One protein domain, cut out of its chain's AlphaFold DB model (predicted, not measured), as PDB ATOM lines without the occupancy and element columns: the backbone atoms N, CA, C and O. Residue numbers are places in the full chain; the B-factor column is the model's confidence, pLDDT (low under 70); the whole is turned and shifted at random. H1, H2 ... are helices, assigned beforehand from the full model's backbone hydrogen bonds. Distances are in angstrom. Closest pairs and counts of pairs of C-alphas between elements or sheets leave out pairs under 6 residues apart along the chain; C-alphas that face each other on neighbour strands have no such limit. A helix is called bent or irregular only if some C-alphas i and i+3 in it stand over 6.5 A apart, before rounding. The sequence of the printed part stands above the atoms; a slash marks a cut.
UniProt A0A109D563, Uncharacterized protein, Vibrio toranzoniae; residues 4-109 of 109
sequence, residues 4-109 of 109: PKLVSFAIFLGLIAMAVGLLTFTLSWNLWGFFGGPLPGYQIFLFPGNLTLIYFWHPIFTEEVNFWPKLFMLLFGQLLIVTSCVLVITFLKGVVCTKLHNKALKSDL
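AT A GLANCE: This is residues 4 to 109 of the 109 residues of an uncharacterized protein of Vibrio toranzoniae (UniProt A0A109D563). Two long helices, H1 and H4, cross at a slant while running opposite ways, and a kinked helix, H3, packs across both; residues 92 to 109, of which 92 to 107 belong to H4, stick out as a long arm. The short H2 sits at the far end of H1, and the arm gives much of the length. The printed part has 106 residues with four named helices, H1, H2, H3 and H4 in chain order, and no named strand: all helix. It is only just loose, close to extended, with a radius of gyration of the C-alphas of 19.1 A and spans of 69 by 28 by 23 A.

IN THESE COORDINATES: H1, residues 4 to 30, begins at C-alpha 4 (146.211, 121.823, 114.816) and is 38.9 A long. After a tight link comes H2, residues 32 to 35, 5.5 A. H3, residues 42 to 57, measures 19.4 A; it is irregular, with C-alphas 45 and 48 7.7 A apart, and has a kink of 65 degrees near residue 49. H4, residues 67 to 107, is 59.9 A long and ends at C-alpha 107 (123.766, 146.915, 118.358).

HOW THE PARTS SIT: H1 touches residues 71 to 87 of H4, closest at the C-alphas of Gly 14 and Leu 79, 4.4 A, at a steep tilt of 35.4 degrees, only just beyond shallow. H3 touches residues 73 to 82 of H4, closest at the C-alphas of Gly 49 and Gly 77, 4.1 A, about perpendicular at 83 degrees. Residues 42 to 49 of H3 touch residues 20 to 28 of H1, closest at the C-alphas of Gly 21 and Leu 46, 5.7 A, about perpendicular at 76 degrees. The helix packing is mostly crossed, with no shallow tilt in these three pairs. H2 meets H1 only through their link and is apart from H3 and H4. Every O i to N i+4 pair is within hydrogen-bond range in H1 and H4, 8 of 12 in H3; H2 is too short for one.

THE WHOLE: The C-alphas of Gly 33 and Leu 109 are the two farthest apart, 69.8 A. Without the free residues the body spans 44 by 27 by 18 A. The printed part has no cut and no long link. The model's pLDDT is under 70 at residue 62 and residues 108 to 109.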
ATOM      1  N   PRO A   4     145.682 123.190 114.832       85.44
ATOM      2  CA  PRO A   4     146.211 121.823 114.816       85.44
ATOM      3  C   PRO A   4     145.235 120.795 115.399       85.44
ATOM      4  O   PRO A   4     145.052 119.732 114.817       85.44
ATOM      5  N   LYS A   5     144.528 121.124 116.490       87.94
ATOM      6  CA  LYS A   5     143.521 120.220 117.080       87.94
ATOM      7  C   LYS A   5     142.352 119.974 116.127       87.94
ATOM      8  O   LYS A   5     141.828 118.866 116.071       87.94
ATOM      9  N   LEU A   6     141.959 121.002 115.373       87.94
ATOM     10  CA  LEU A   6     140.909 120.887 114.367       87.94
ATOM     11  C   LEU A   6     141.320 119.947 113.229       87.94
ATOM     12  O   LEU A   6     140.544 119.081 112.837       87.94
ATOM     13  N   VAL A   7     142.541 120.114 112.718       90.38
ATOM     14  CA  VAL A   7     143.079 119.268 111.649       90.38
ATOM     15  C   VAL A   7     143.175 117.814 112.109       90.38
ATOM     16  O   VAL A   7     142.706 116.932 111.397       90.38
ATOM     17  N   SER A   8     143.678 117.554 113.321       93.00
ATOM     18  CA  SER A   8     143.716 116.196 113.883       93.00
ATOM     19  C   SER A   8     142.326 115.566 113.988       93.00
ATOM     20  O   SER A   8     142.156 114.401 113.634       93.00
ATOM     21  N   PHE A   9     141.321 116.327 114.429       92.44
ATOM     22  CA  PHE A   9     139.940 115.847 114.505       92.44
ATOM     23  C   PHE A   9     139.355 115.530 113.120       92.44
ATOM     24  O   PHE A   9     138.718 114.494 112.942       92.44
ATOM     25  N   ALA A  10     139.605 116.384 112.124       93.19
ATOM     26  CA  ALA A  10     139.150 116.153 110.756       93.19
ATOM     27  C   ALA A  10     139.789 114.905 110.132       93.19
ATOM     28  O   ALA A  10     139.081 114.092 109.543       93.19
ATOM     29  N   ILE A  11     141.100 114.719 110.322       94.12
ATOM     30  CA  ILE A  11     141.818 113.520 109.867       94.12
ATOM     31  C   ILE A  11     141.268 112.273 110.562       94.12
ATOM     32  O   ILE A  11     141.047 111.260 109.908       94.12
ATOM     33  N   PHE A  12     140.998 112.339 111.869       95.38
ATOM     34  CA  PHE A  12     140.417 111.219 112.611       95.38
ATOM     35  C   PHE A  12     139.053 110.793 112.045       95.38
ATOM     36  O   PHE A  12     138.823 109.605 111.822       95.38
ATOM     37  N   LEU A  13     138.173 111.751 111.735       95.06
ATOM     38  CA  LEU A  13     136.900 111.456 111.070       95.06
ATOM     39  C   LEU A  13     137.097 110.880 109.661       95.06
ATOM     40  O   LEU A  13     136.397 109.941 109.280       95.06
ATOM     41  N   GLY A  14     138.070 111.392 108.906       93.81
ATOM     42  CA  GLY A  14     138.440 110.839 107.605       93.81
ATOM     43  C   GLY A  14     138.945 109.392 107.688       93.81
ATOM     44  O   GLY A  14     138.569 108.565 106.862       93.81
ATOM     45  N   LEU A  15     139.730 109.048 108.714       95.38
ATOM     46  CA  LEU A  15     140.197 107.678 108.958       95.38
ATOM     47  C   LEU A  15     139.044 106.725 109.291       95.38
ATOM     48  O   LEU A  15     139.033 105.593 108.810       95.38
ATOM     49  N   ILE A  16     138.050 107.179 110.061       95.06
ATOM     50  CA  ILE A  16     136.834 106.395 110.320       95.06
ATOM     51  C   ILE A  16     136.081 106.138 109.011       95.06
ATOM     52  O   ILE A  16     135.714 104.998 108.732       95.06
ATOM     53  N   ALA A  17     135.889 107.168 108.182       93.12
ATOM     54  CA  ALA A  17     135.231 107.012 106.886       93.12
ATOM     55  C   ALA A  17     135.994 106.054 105.958       93.12
ATOM     56  O   ALA A  17     135.382 105.232 105.276       93.12
ATOM     57  N   MET A  18     137.328 106.101 105.980       94.94
ATOM     58  CA  MET A  18     138.181 105.161 105.260       94.94
ATOM     59  C   MET A  18     137.980 103.720 105.752       94.94
ATOM     60  O   MET A  18     137.807 102.821 104.933       94.94
ATOM     61  N   ALA A  19     137.936 103.484 107.067       95.31
ATOM     62  CA  ALA A  19     137.696 102.153 107.630       95.31
ATOM     63  C   ALA A  19     136.305 101.606 107.256       95.31
ATOM     64  O   ALA A  19     136.182 100.458 106.825       95.31
ATOM     65  N   VAL A  20     135.265 102.441 107.343       93.94
ATOM     66  CA  VAL A  20     133.906 102.088 106.897       93.94
ATOM     67  C   VAL A  20     133.895 101.785 105.399       93.94
ATOM     68  O   VAL A  20     133.285 100.803 104.973       93.94
ATOM     69  N   GLY A  21     134.602 102.581 104.598       92.62
ATOM     70  CA  GLY A  21     134.716 102.359 103.164       92.62
ATOM     71  C   GLY A  21     135.429 101.056 102.814       92.62
ATOM     72  O   GLY A  21     134.964 100.337 101.936       92.62
ATOM     73  N   LEU A  22     136.489 100.699 103.541       94.19
ATOM     74  CA  LEU A  22     137.214  99.439 103.359       94.19
ATOM     75  C   LEU A  22     136.305  98.235 103.605       94.19
ATOM     76  O   LEU A  22     136.230  97.336 102.765       94.19
ATOM     77  N   LEU A  23     135.597  98.237 104.734       93.31
ATOM     78  CA  LEU A  23     134.669  97.168 105.092       93.31
ATOM     79  C   LEU A  23     133.548  97.058 104.063       93.31
ATOM     80  O   LEU A  23     133.288  95.978 103.537       93.31
ATOM     81  N   THR A  24     132.933  98.189 103.719       91.88
ATOM     82  CA  THR A  24     131.809  98.229 102.783       91.88
ATOM     83  C   THR A  24     132.242  97.764 101.392       91.88
ATOM     84  O   THR A  24     131.587  96.884 100.833       91.88
ATOM     85  N   PHE A  25     133.378  98.263 100.872       90.88
ATOM     86  CA  PHE A  25     133.968  97.856  99.585       90.88
ATOM     87  C   PHE A  25     134.220  96.356  99.523       90.88
ATOM     88  O   PHE A  25     133.759  95.684  98.599       90.88
ATOM     89  N   THR A  26     134.900  95.835 100.539       90.56
ATOM     90  CA  THR A  26     135.260  94.419 100.625       90.56
ATOM     91  C   THR A  26     134.016  93.537 100.693       90.56
ATOM     92  O   THR A  26     133.941  92.538  99.979       90.56
ATOM     93  N   LEU A  27     133.014  93.921 101.490       90.00
ATOM     94  CA  LEU A  27     131.749  93.195 101.597       90.00
ATOM     95  C   LEU A  27     130.991  93.174 100.273       90.00
ATOM     96  O   LEU A  27     130.587  92.103  99.834       90.00
ATOM     97  N   SER A  28     130.832  94.317  99.602       89.00
ATOM     98  CA  SER A  28     130.125  94.333  98.316       89.00
ATOM     99  C   SER A  28     130.852  93.568  97.227       89.00
ATOM    100  O   SER A  28     130.190  93.055  96.333       89.00
ATOM    101  N   TRP A  29     132.182  93.513  97.264       86.69
ATOM    102  CA  TRP A  29     132.936  92.728  96.295       86.69
ATOM    103  C   TRP A  29     132.777  91.224  96.546       86.69
ATOM    104  O   TRP A  29     132.514  90.469  95.619       86.69
ATOM    105  N   ASN A  30     132.869  90.782  97.805       87.88
ATOM    106  CA  ASN A  30     132.727  89.366  98.163       87.88
ATOM    107  C   ASN A  30     131.287  88.854  98.018       87.88
ATOM    108  O   ASN A  30     131.070  87.717  97.611       87.88
ATOM    109  N   LEU A  31     130.293  89.690  98.323       87.75
ATOM    110  CA  LEU A  31     128.873  89.346  98.214       87.75
ATOM    111  C   LEU A  31     128.305  89.587  96.809       87.75
ATOM    112  O   LEU A  31     127.122  89.328  96.583       87.75
ATOM    113  N   TRP A  32     129.127  90.035  95.854       85.00
ATOM    114  CA  TRP A  32     128.689  90.335  94.491       85.00
ATOM    115  C   TRP A  32     127.989  89.142  93.831       85.00
ATOM    116  O   TRP A  32     126.918  89.288  93.246       85.00
ATOM    117  N   GLY A  33     128.556  87.939  93.979       82.50
ATOM    118  CA  GLY A  33     127.975  86.707  93.438       82.50
ATOM    119  C   GLY A  33     126.664  86.283  94.109       82.50
ATOM    120  O   GLY A  33     125.853  85.616  93.479       82.50
ATOM    121  N   PHE A  34     126.430  86.692  95.360       84.69
ATOM    122  CA  PHE A  34     125.209  86.367  96.103       84.69
ATOM    123  C   PHE A  34     124.043  87.293  95.730       84.69
ATOM    124  O   PHE A  34     122.916  86.834  95.575       84.69
ATOM    125  N   PHE A  35     124.312  88.590  95.555       83.12
ATOM    126  CA  PHE A  35     123.296  89.574  95.160       83.12
ATOM    127  C   PHE A  35     123.115  89.693  93.640       83.12
ATOM    128  O   PHE A  35     122.186  90.363  93.193       83.12
ATOM    129  N   GLY A  36     123.988  89.072  92.839       79.50
ATOM    130  CA  GLY A  36     124.000  89.235  91.381       79.50
ATOM    131  C   GLY A  36     124.419  90.641  90.939       79.50
ATOM    132  O   GLY A  36     124.074  91.073  89.842       79.50
ATOM    133  N   GLY A  37     125.127  91.379  91.797       81.38
ATOM    134  CA  GLY A  37     125.435  92.789  91.592       81.38
ATOM    135  C   GLY A  37     125.953  93.488  92.855       81.38
ATOM    136  O   GLY A  37     126.277  92.826  93.845       81.38
ATOM    137  N   PRO A  38     126.047  94.831  92.839       79.38
ATOM    138  CA  PRO A  38     126.510  95.599  93.988       79.38
ATOM    139  C   PRO A  38     125.548  95.461  95.172       79.38
ATOM    140  O   PRO A  38     124.329  95.431  95.006       79.38
ATOM    141  N   LEU A  39     126.107  95.433  96.384       85.50
ATOM    142  CA  LEU A  39     125.331  95.337  97.617       85.50
ATOM    143  C   LEU A  39     124.347  96.527  97.722       85.50
ATOM    144  O   LEU A  39     124.762  97.679  97.554       85.50
ATOM    145  N   PRO A  40     123.054  96.303  98.024       83.50
ATOM    146  CA  PRO A  40     122.094  97.394  98.162       83.50
ATOM    147  C   PRO A  40     122.510  98.364  99.280       83.50
ATOM    148  O   PRO A  40     122.925  97.955 100.360       83.50
ATOM    149  N   GLY A  41     122.430  99.672  99.014       84.44
ATOM    150  CA  GLY A  41     122.801 100.731  99.969       84.44
ATOM    151  C   GLY A  41     124.304 101.028 100.083       84.44
ATOM    152  O   GLY A  41     124.689 102.056 100.638       84.44
ATOM    153  N   TYR A  42     125.161 100.203  99.483       87.12
ATOM    154  CA  TYR A  42     126.617 100.378  99.449       87.12
ATOM    155  C   TYR A  42     127.076 101.756  98.963       87.12
ATOM    156  O   TYR A  42     128.018 102.344  99.498       87.12
ATOM    157  N   GLN A  43     126.394 102.276  97.941       85.31
ATOM    158  CA  GLN A  43     126.752 103.538  97.302       85.31
ATOM    159  C   GLN A  43     126.702 104.719  98.271       85.31
ATOM    160  O   GLN A  43     127.462 105.658  98.081       85.31
ATOM    161  N   ILE A  44     125.864 104.664  99.311       88.38
ATOM    162  CA  ILE A  44     125.723 105.739 100.299       88.38
ATOM    163  C   ILE A  44     126.993 105.833 101.146       88.38
ATOM    164  O   ILE A  44     127.594 106.898 101.260       88.38
ATOM    165  N   PHE A  45     127.444 104.701 101.686       88.12
ATOM    166  CA  PHE A  45     128.656 104.637 102.506       88.12
ATOM    167  C   PHE A  45     129.910 104.966 101.707       88.12
ATOM    168  O   PHE A  45     130.866 105.511 102.249       88.12
ATOM    169  N   LEU A  46     129.899 104.653 100.412       90.19
ATOM    170  CA  LEU A  46     131.034 104.856  99.522       90.19
ATOM    171  C   LEU A  46     130.964 106.103  98.670       90.19
ATOM    172  O   LEU A  46     131.889 106.366  97.906       90.19
ATOM    173  N   PHE A  47     129.914 106.894  98.845       92.38
ATOM    174  CA  PHE A  47     129.678 108.103  98.083       92.38
ATOM    175  C   PHE A  47     130.890 109.050  98.072       92.38
ATOM    176  O   PHE A  47     131.322 109.408  96.975       92.38
ATOM    177  N   PRO A  48     131.522 109.397  99.216       88.88
ATOM    178  CA  PRO A  48     132.638 110.343  99.204       88.88
ATOM    179  C   PRO A  48     133.852 109.810  98.430       88.88
ATOM    180  O   PRO A  48     134.468 110.546  97.661       88.88
ATOM    181  N   GLY A  49     134.157 108.515  98.558       88.81
ATOM    182  CA  GLY A  49     135.202 107.861  97.763       88.81
ATOM    183  C   GLY A  49     134.862 107.808  96.274       88.81
ATOM    184  O   GLY A  49     135.698 108.124  95.426       88.81
ATOM    185  N   ASN A  50     133.609 107.469  95.957       91.06
ATOM    186  CA  ASN A  50     133.108 107.348  94.591       91.06
ATOM    187  C   ASN A  50     133.150 108.678  93.831       91.06
ATOM    188  O   ASN A  50     133.389 108.662  92.629       91.06
ATOM    189  N   LEU A  51     132.992 109.822  94.507       91.25
ATOM    190  CA  LEU A  51     133.152 111.135  93.870       91.25
ATOM    191  C   LEU A  51     134.536 111.282  93.235       91.25
ATOM    192  O   LEU A  51     134.649 111.671  92.075       91.25
ATOM    193  N   THR A  52     135.593 110.926  93.965       89.50
ATOM    194  CA  THR A  52     136.952 110.997  93.411       89.50
ATOM    195  C   THR A  52     137.149 109.976  92.297       89.50
ATOM    196  O   THR A  52     137.775 110.283  91.290       89.50
ATOM    197  N   LEU A  53     136.568 108.780  92.425       87.62
ATOM    198  CA  LEU A  53     136.632 107.760  91.378       87.62
ATOM    199  C   LEU A  53     135.997 108.233  90.077       87.62
ATOM    200  O   LEU A  53     136.619 108.100  89.034       87.62
ATOM    201  N   ILE A  54     134.805 108.821  90.137       87.50
ATOM    202  CA  ILE A  54     134.055 109.248  88.953       87.50
ATOM    203  C   ILE A  54     134.672 110.499  88.323       87.50
ATOM    204  O   ILE A  54     134.830 110.557  87.108       87.50
ATOM    205  N   TYR A  55     135.017 111.506  89.127       88.19
ATOM    206  CA  TYR A  55     135.401 112.815  88.591       88.19
ATOM    207  C   TYR A  55     136.905 113.002  88.416       88.19
ATOM    208  O   TYR A  55     137.316 113.811  87.590       88.19
ATOM    209  N   PHE A  56     137.726 112.289  89.187       87.56
ATOM    210  CA  PHE A  56     139.177 112.449  89.150       87.56
ATOM    211  C   PHE A  56     139.864 111.241  88.517       87.56
ATOM    212  O   PHE A  56     140.654 111.404  87.595       87.56
ATOM    213  N   TRP A  57     139.543 110.025  88.962       86.62
ATOM    214  CA  TRP A  57     140.260 108.826  88.523       86.62
ATOM    215  C   TRP A  57     139.763 108.266  87.187       86.62
ATOM    216  O   TRP A  57     140.582 107.866  86.369       86.62
ATOM    217  N   HIS A  58     138.456 108.262  86.932       84.56
ATOM    218  CA  HIS A  58     137.871 107.715  85.702       84.56
ATOM    219  C   HIS A  58     138.330 108.440  84.420       84.56
ATOM    220  O   HIS A  58     138.553 107.772  83.416       84.56
ATOM    221  N   PRO A  59     138.526 109.774  84.392       85.50
ATOM    222  CA  PRO A  59     139.120 110.433  83.224       85.50
ATOM    223  C   PRO A  59     140.595 110.075  82.994       85.50
ATOM    224  O   PRO A  59     141.078 110.177  81.872       85.50
ATOM    225  N   ILE A  60     141.313 109.691  84.055       83.62
ATOM    226  CA  ILE A  60     142.740 109.339  84.003       83.62
ATOM    227  C   ILE A  60     142.917 107.875  83.584       83.62
ATOM    228  O   ILE A  60     143.815 107.556  82.808       83.62
ATOM    229  N   PHE A  61     142.060 106.989  84.089       81.50
ATOM    230  CA  PHE A  61     142.078 105.562  83.802       81.50
ATOM    231  C   PHE A  61     140.880 105.198  82.927       81.50
ATOM    232  O   PHE A  61     139.768 105.035  83.416       81.50
ATOM    233  N   THR A  62     141.125 105.058  81.625       69.88
ATOM    234  CA  THR A  62     140.105 104.685  80.632       69.88
ATOM    235  C   THR A  62     139.826 103.179  80.579       69.88
ATOM    236  O   THR A  62     138.912 102.758  79.876       69.88
ATOM    237  N   GLU A  63     140.607 102.367  81.297       75.44
ATOM    238  CA  GLU A  63     140.442 100.913  81.399       75.44
ATOM    239  C   GLU A  63     139.746 100.495  82.701       75.44
ATOM    240  O   GLU A  63     139.763 101.216  83.705       75.44
ATOM    241  N   GLU A  64     139.159  99.294  82.704       73.50
ATOM    242  CA  GLU A  64     138.565  98.703  83.900       73.50
ATOM    243  C   GLU A  64     139.629  98.477  84.979       73.50
ATOM    244  O   GLU A  64     140.449  97.559  84.932       73.50
ATOM    245  N   VAL A  65     139.621  99.350  85.984       79.06
ATOM    246  CA  VAL A  65     140.577  99.292  87.085       79.06
ATOM    247  C   VAL A  65     140.339  98.034  87.924       79.06
ATOM    248  O   VAL A  65     139.251  97.829  88.473       79.06
ATOM    249  N   ASN A  66     141.397  97.236  88.079       84.19
ATOM    250  CA  ASN A  66     141.428  96.059  88.947       84.19
ATOM    251  C   ASN A  66     141.024  96.376  90.400       84.19
ATOM    252  O   ASN A  66     141.114  97.514  90.869       84.19
ATOM    253  N   PHE A  67     140.660  95.333  91.153       84.62
ATOM    254  CA  PHE A  67     140.205  95.431  92.546       84.62
ATOM    255  C   PHE A  67     141.107  96.299  93.440       84.62
ATOM    256  O   PHE A  67     140.629  97.237  94.075       84.62
ATOM    257  N   TRP A  68     142.409  96.005  93.481       88.62
ATOM    258  CA  TRP A  68     143.359  96.656  94.390       88.62
ATOM    259  C   TRP A  68     143.546  98.155  94.114       88.62
ATOM    260  O   TRP A  68     143.375  98.942  95.051       88.62
ATOM    261  N   PRO A  69     143.842  98.592  92.872       88.56
ATOM    262  CA  PRO A  69     143.925 100.020  92.597       88.56
ATOM    263  C   PRO A  69     142.585 100.733  92.814       88.56
ATOM    264  O   PRO A  69     142.573 101.836  93.358       88.56
ATOM    265  N   LYS A  70     141.451 100.096  92.486       89.06
ATOM    266  CA  LYS A  70     140.117 100.669  92.718       89.06
ATOM    267  C   LYS A  70     139.834 100.873  94.205       89.06
ATOM    268  O   LYS A  70     139.352 101.936  94.594       89.06
ATOM    269  N   LEU A  71     140.184  99.889  95.036       90.94
ATOM    270  CA  LEU A  71     140.094  99.987  96.489       90.94
ATOM    271  C   LEU A  71     140.967 101.136  97.006       90.94
ATOM    272  O   LEU A  71     140.482 101.977  97.755       90.94
ATOM    273  N   PHE A  72     142.227 101.218  96.578       91.81
ATOM    274  CA  PHE A  72     143.130 102.286  97.011       91.81
ATOM    275  C   PHE A  72     142.587 103.680  96.664       91.81
ATOM    276  O   PHE A  72     142.498 104.540  97.539       91.81
ATOM    277  N   MET A  73     142.162 103.888  95.415       91.88
ATOM    278  CA  MET A  73     141.596 105.160  94.952       91.88
ATOM    279  C   MET A  73     140.339 105.549  95.735       91.88
ATOM    280  O   MET A  73     140.193 106.703  96.139       91.88
ATOM    281  N   LEU A  74     139.458 104.582  95.999       92.81
ATOM    282  CA  LEU A  74     138.246 104.785  96.787       92.81
ATOM    283  C   LEU A  74     138.560 105.208  98.227       92.81
ATOM    284  O   LEU A  74     137.971 106.163  98.729       92.81
ATOM    285  N   LEU A  75     139.467 104.490  98.897       94.19
ATOM    286  CA  LEU A  75     139.856 104.758 100.284       94.19
ATOM    287  C   LEU A  75     140.552 106.109 100.418       94.19
ATOM    288  O   LEU A  75     140.270 106.867 101.346       94.19
ATOM    289  N   PHE A  76     141.417 106.428  99.460       93.81
ATOM    290  CA  PHE A  76     142.068 107.724  99.385       93.81
ATOM    291  C   PHE A  76     141.043 108.848  99.197       93.81
ATOM    292  O   PHE A  76     141.088 109.860  99.897       93.81
ATOM    293  N   GLY A  77     140.057 108.635  98.322       93.12
ATOM    294  CA  GLY A  77     138.944 109.556  98.132       93.12
ATOM    295  C   GLY A  77     138.102 109.759  99.389       93.12
ATOM    296  O   GLY A  77     137.796 110.897  99.737       93.12
ATOM    297  N   GLN A  78     137.780 108.679 100.109       94.25
ATOM    298  CA  GLN A  78     137.064 108.743 101.387       94.25
ATOM    299  C   GLN A  78     137.789 109.625 102.396       94.25
ATOM    300  O   GLN A  78     137.196 110.540 102.966       94.25
ATOM    301  N   LEU A  79     139.085 109.375 102.587       94.69
ATOM    302  CA  LEU A  79     139.900 110.129 103.528       94.69
ATOM    303  C   LEU A  79     139.949 111.615 103.153       94.69
ATOM    304  O   LEU A  79     139.688 112.467 104.005       94.69
ATOM    305  N   LEU A  80     140.257 111.928 101.892       94.56
ATOM    306  CA  LEU A  80     140.408 113.308 101.433       94.56
ATOM    307  C   LEU A  80     139.099 114.090 101.507       94.56
ATOM    308  O   LEU A  80     139.061 115.147 102.135       94.56
ATOM    309  N   ILE A  81     138.025 113.575 100.906       94.81
ATOM    310  CA  ILE A  81     136.752 114.297 100.824       94.81
ATOM    311  C   ILE A  81     136.178 114.535 102.219       94.81
ATOM    312  O   ILE A  81     135.780 115.658 102.531       94.81
ATOM    313  N   VAL A  82     136.192 113.525 103.093       94.44
ATOM    314  CA  VAL A  82     135.656 113.674 104.453       94.44
ATOM    315  C   VAL A  82     136.496 114.653 105.274       94.44
ATOM    316  O   VAL A  82     135.931 115.547 105.907       94.44
ATOM    317  N   THR A  83     137.828 114.561 105.214       93.69
ATOM    318  CA  THR A  83     138.716 115.497 105.927       93.69
ATOM    319  C   THR A  83     138.490 116.935 105.454       93.69
ATOM    320  O   THR A  83     138.293 117.834 106.274       93.69
ATOM    321  N   SER A  84     138.449 117.163 104.137       93.44
ATOM    322  CA  SER A  84     138.196 118.483 103.555       93.44
ATOM    323  C   SER A  84     136.816 119.026 103.936       93.44
ATOM    324  O   SER A  84     136.717 120.177 104.359       93.44
ATOM    325  N   CYS A  85     135.756 118.215 103.868       94.56
ATOM    326  CA  CYS A  85     134.410 118.635 104.264       94.56
ATOM    327  C   CYS A  85     134.342 119.049 105.738       94.56
ATOM    328  O   CYS A  85     133.801 120.111 106.052       94.56
ATOM    329  N   VAL A  86     134.913 118.255 106.651       94.12
ATOM    330  CA  VAL A  86     134.916 118.569 108.090       94.12
ATOM    331  C   VAL A  86     135.663 119.876 108.363       94.12
ATOM    332  O   VAL A  86     135.182 120.710 109.141       94.12
ATOM    333  N   LEU A  87     136.809 120.083 107.709       93.00
ATOM    334  CA  LEU A  87     137.582 121.318 107.827       93.00
ATOM    335  C   LEU A  87     136.776 122.533 107.364       93.00
ATOM    336  O   LEU A  87     136.674 123.510 108.107       93.00
ATOM    337  N   VAL A  88     136.159 122.455 106.182       93.19
ATOM    338  CA  VAL A  88     135.349 123.542 105.609       93.19
ATOM    339  C   VAL A  88     134.167 123.877 106.514       93.19
ATOM    340  O   VAL A  88     133.973 125.041 106.858       93.19
ATOM    341  N   ILE A  89     133.407 122.876 106.965       92.88
ATOM    342  CA  ILE A  89     132.239 123.086 107.835       92.88
ATOM    343  C   ILE A  89     132.658 123.742 109.150       92.88
ATOM    344  O   ILE A  89     132.007 124.678 109.619       92.88
ATOM    345  N   THR A  90     133.746 123.271 109.755       90.06
ATOM    346  CA  THR A  90     134.182 123.805 111.047       90.06
ATOM    347  C   THR A  90     134.754 125.212 110.914       90.06
ATOM    348  O   THR A  90     134.492 126.067 111.761       90.06
ATOM    349  N   PHE A  91     135.465 125.488 109.820       88.75
ATOM    350  CA  PHE A  91     135.930 126.829 109.493       88.75
ATOM    351  C   PHE A  91     134.756 127.795 109.278       88.75
ATOM    352  O   PHE A  91     134.718 128.858 109.896       88.75
ATOM    353  N   LEU A  92     133.753 127.400 108.485       89.94
ATOM    354  CA  LEU A  92     132.546 128.195 108.248       89.94
ATOM    355  C   LEU A  92     131.791 128.484 109.550       89.94
ATOM    356  O   LEU A  92     131.412 129.630 109.787       89.94
ATOM    357  N   LYS A  93     131.629 127.486 110.429       88.62
ATOM    358  CA  LYS A  93     131.039 127.684 111.764       88.62
ATOM    359  C   LYS A  93     131.808 128.724 112.577       88.62
ATOM    360  O   LYS A  93     131.187 129.596 113.183       88.62
ATOM    361  N   GLY A  94     133.141 128.661 112.562       84.88
ATOM    362  CA  GLY A  94     133.995 129.651 113.215       84.88
ATOM    363  C   GLY A  94     133.744 131.066 112.688       84.88
ATOM    364  O   GLY A  94     133.461 131.971 113.468       84.88
ATOM    365  N   VAL A  95     133.764 131.238 111.364       85.69
ATOM    366  CA  VAL A  95     133.551 132.538 110.705       85.69
ATOM    367  C   VAL A  95     132.160 133.109 110.995       85.69
ATOM    368  O   VAL A  95     132.031 134.298 111.292       85.69
ATOM    369  N   VAL A  96     131.112 132.284 110.924       88.94
ATOM    370  CA  VAL A  96     129.729 132.711 111.191       88.94
ATOM    371  C   VAL A  96     129.564 133.142 112.647       88.94
ATOM    372  O   VAL A  96     128.993 134.201 112.899       88.94
ATOM    373  N   CYS A  97     130.116 132.380 113.596       83.69
ATOM    374  CA  CYS A  97     130.055 132.709 115.019       83.69
ATOM    375  C   CYS A  97     130.721 134.063 115.319       83.69
ATOM    376  O   CYS A  97     130.119 134.923 115.961       83.69
ATOM    377  N   THR A  98     131.914 134.308 114.768       84.00
ATOM    378  CA  THR A  98     132.603 135.598 114.921       84.00
ATOM    379  C   THR A  98     131.813 136.750 114.298       84.00
ATOM    380  O   THR A  98     131.689 137.813 114.906       84.00
ATOM    381  N   LYS A  99     131.229 136.554 113.107       82.06
ATOM    382  CA  LYS A  99     130.399 137.585 112.462       82.06
ATOM    383  C   LYS A  99     129.142 137.920 113.269       82.06
ATOM    384  O   LYS A  99     128.774 139.090 113.327       82.06
ATOM    385  N   LEU A 100     128.487 136.922 113.864       84.25
ATOM    386  CA  LEU A 100     127.296 137.128 114.694       84.25
ATOM    387  C   LEU A 100     127.635 137.883 115.982       84.25
ATOM    388  O   LEU A 100     126.955 138.853 116.305       84.25
ATOM    389  N   HIS A 101     128.717 137.501 116.663       83.69
ATOM    390  CA  HIS A 101     129.166 138.184 117.875       83.69
ATOM    391  C   HIS A 101     129.490 139.667 117.623       83.69
ATOM    392  O   HIS A 101     129.022 140.538 118.352       83.69
ATOM    393  N   ASN A 102     130.200 139.975 116.532       84.19
ATOM    394  CA  ASN A 102     130.523 141.358 116.171       84.19
ATOM    395  C   ASN A 102     129.285 142.191 115.805       84.19
ATOM    396  O   ASN A 102     129.283 143.402 116.010       84.19
ATOM    397  N   LYS A 103     128.237 141.568 115.247       82.06
ATOM    398  CA  LYS A 103     126.964 142.261 114.994       82.06
ATOM    399  C   LYS A 103     126.245 142.621 116.294       82.06
ATOM    400  O   LYS A 103     125.753 143.736 116.377       82.06
ATOM    401  N   ALA A 104     126.216 141.714 117.273       79.12
ATOM    402  CA  ALA A 104     125.585 141.957 118.572       79.12
ATOM    403  C   ALA A 104     126.283 143.090 119.348       79.12
ATOM    404  O   ALA A 104     125.637 144.024 119.797       79.12
ATOM    405  N   LEU A 105     127.618 143.097 119.384       78.62
ATOM    406  CA  LEU A 105     128.380 144.181 120.023       78.62
ATOM    407  C   LEU A 105     128.124 145.566 119.412       78.62
ATOM    408  O   LEU A 105     128.234 146.569 120.104       78.62
ATOM    409  N   LYS A 106     127.804 145.635 118.113       73.19
ATOM    410  CA  LYS A 106     127.515 146.900 117.426       73.19
ATOM    411  C   LYS A 106     126.070 147.375 117.625       73.19
ATOM    412  O   LYS A 106     125.793 148.530 117.337       73.19
ATOM    413  N   SER A 107     125.143 146.506 118.038       72.94
ATOM    414  CA  SER A 107     123.766 146.915 118.358       72.94
ATOM    415  C   SER A 107     123.611 147.436 119.784       72.94
ATOM    416  O   SER A 107     122.656 148.157 120.046       72.94
ATOM    417  N   ASP A 108     124.535 147.078 120.677       68.62
ATOM    418  CA  ASP A 108     124.516 147.471 122.091       68.62
ATOM    419  C   ASP A 108     125.247 148.806 122.366       68.62
ATOM    420  O   ASP A 108     125.292 149.253 123.513       68.62
ATOM    421  N   LEU A 109     125.834 149.427 121.333       65.62
ATOM    422  CA  LEU A 109     126.652 150.647 121.394       65.62
ATOM    423  C   LEU A 109     126.046 151.751 120.524       65.62
ATOM    424  O   LEU A 109     126.013 152.908 120.998       65.62
TER     425      LEU A 109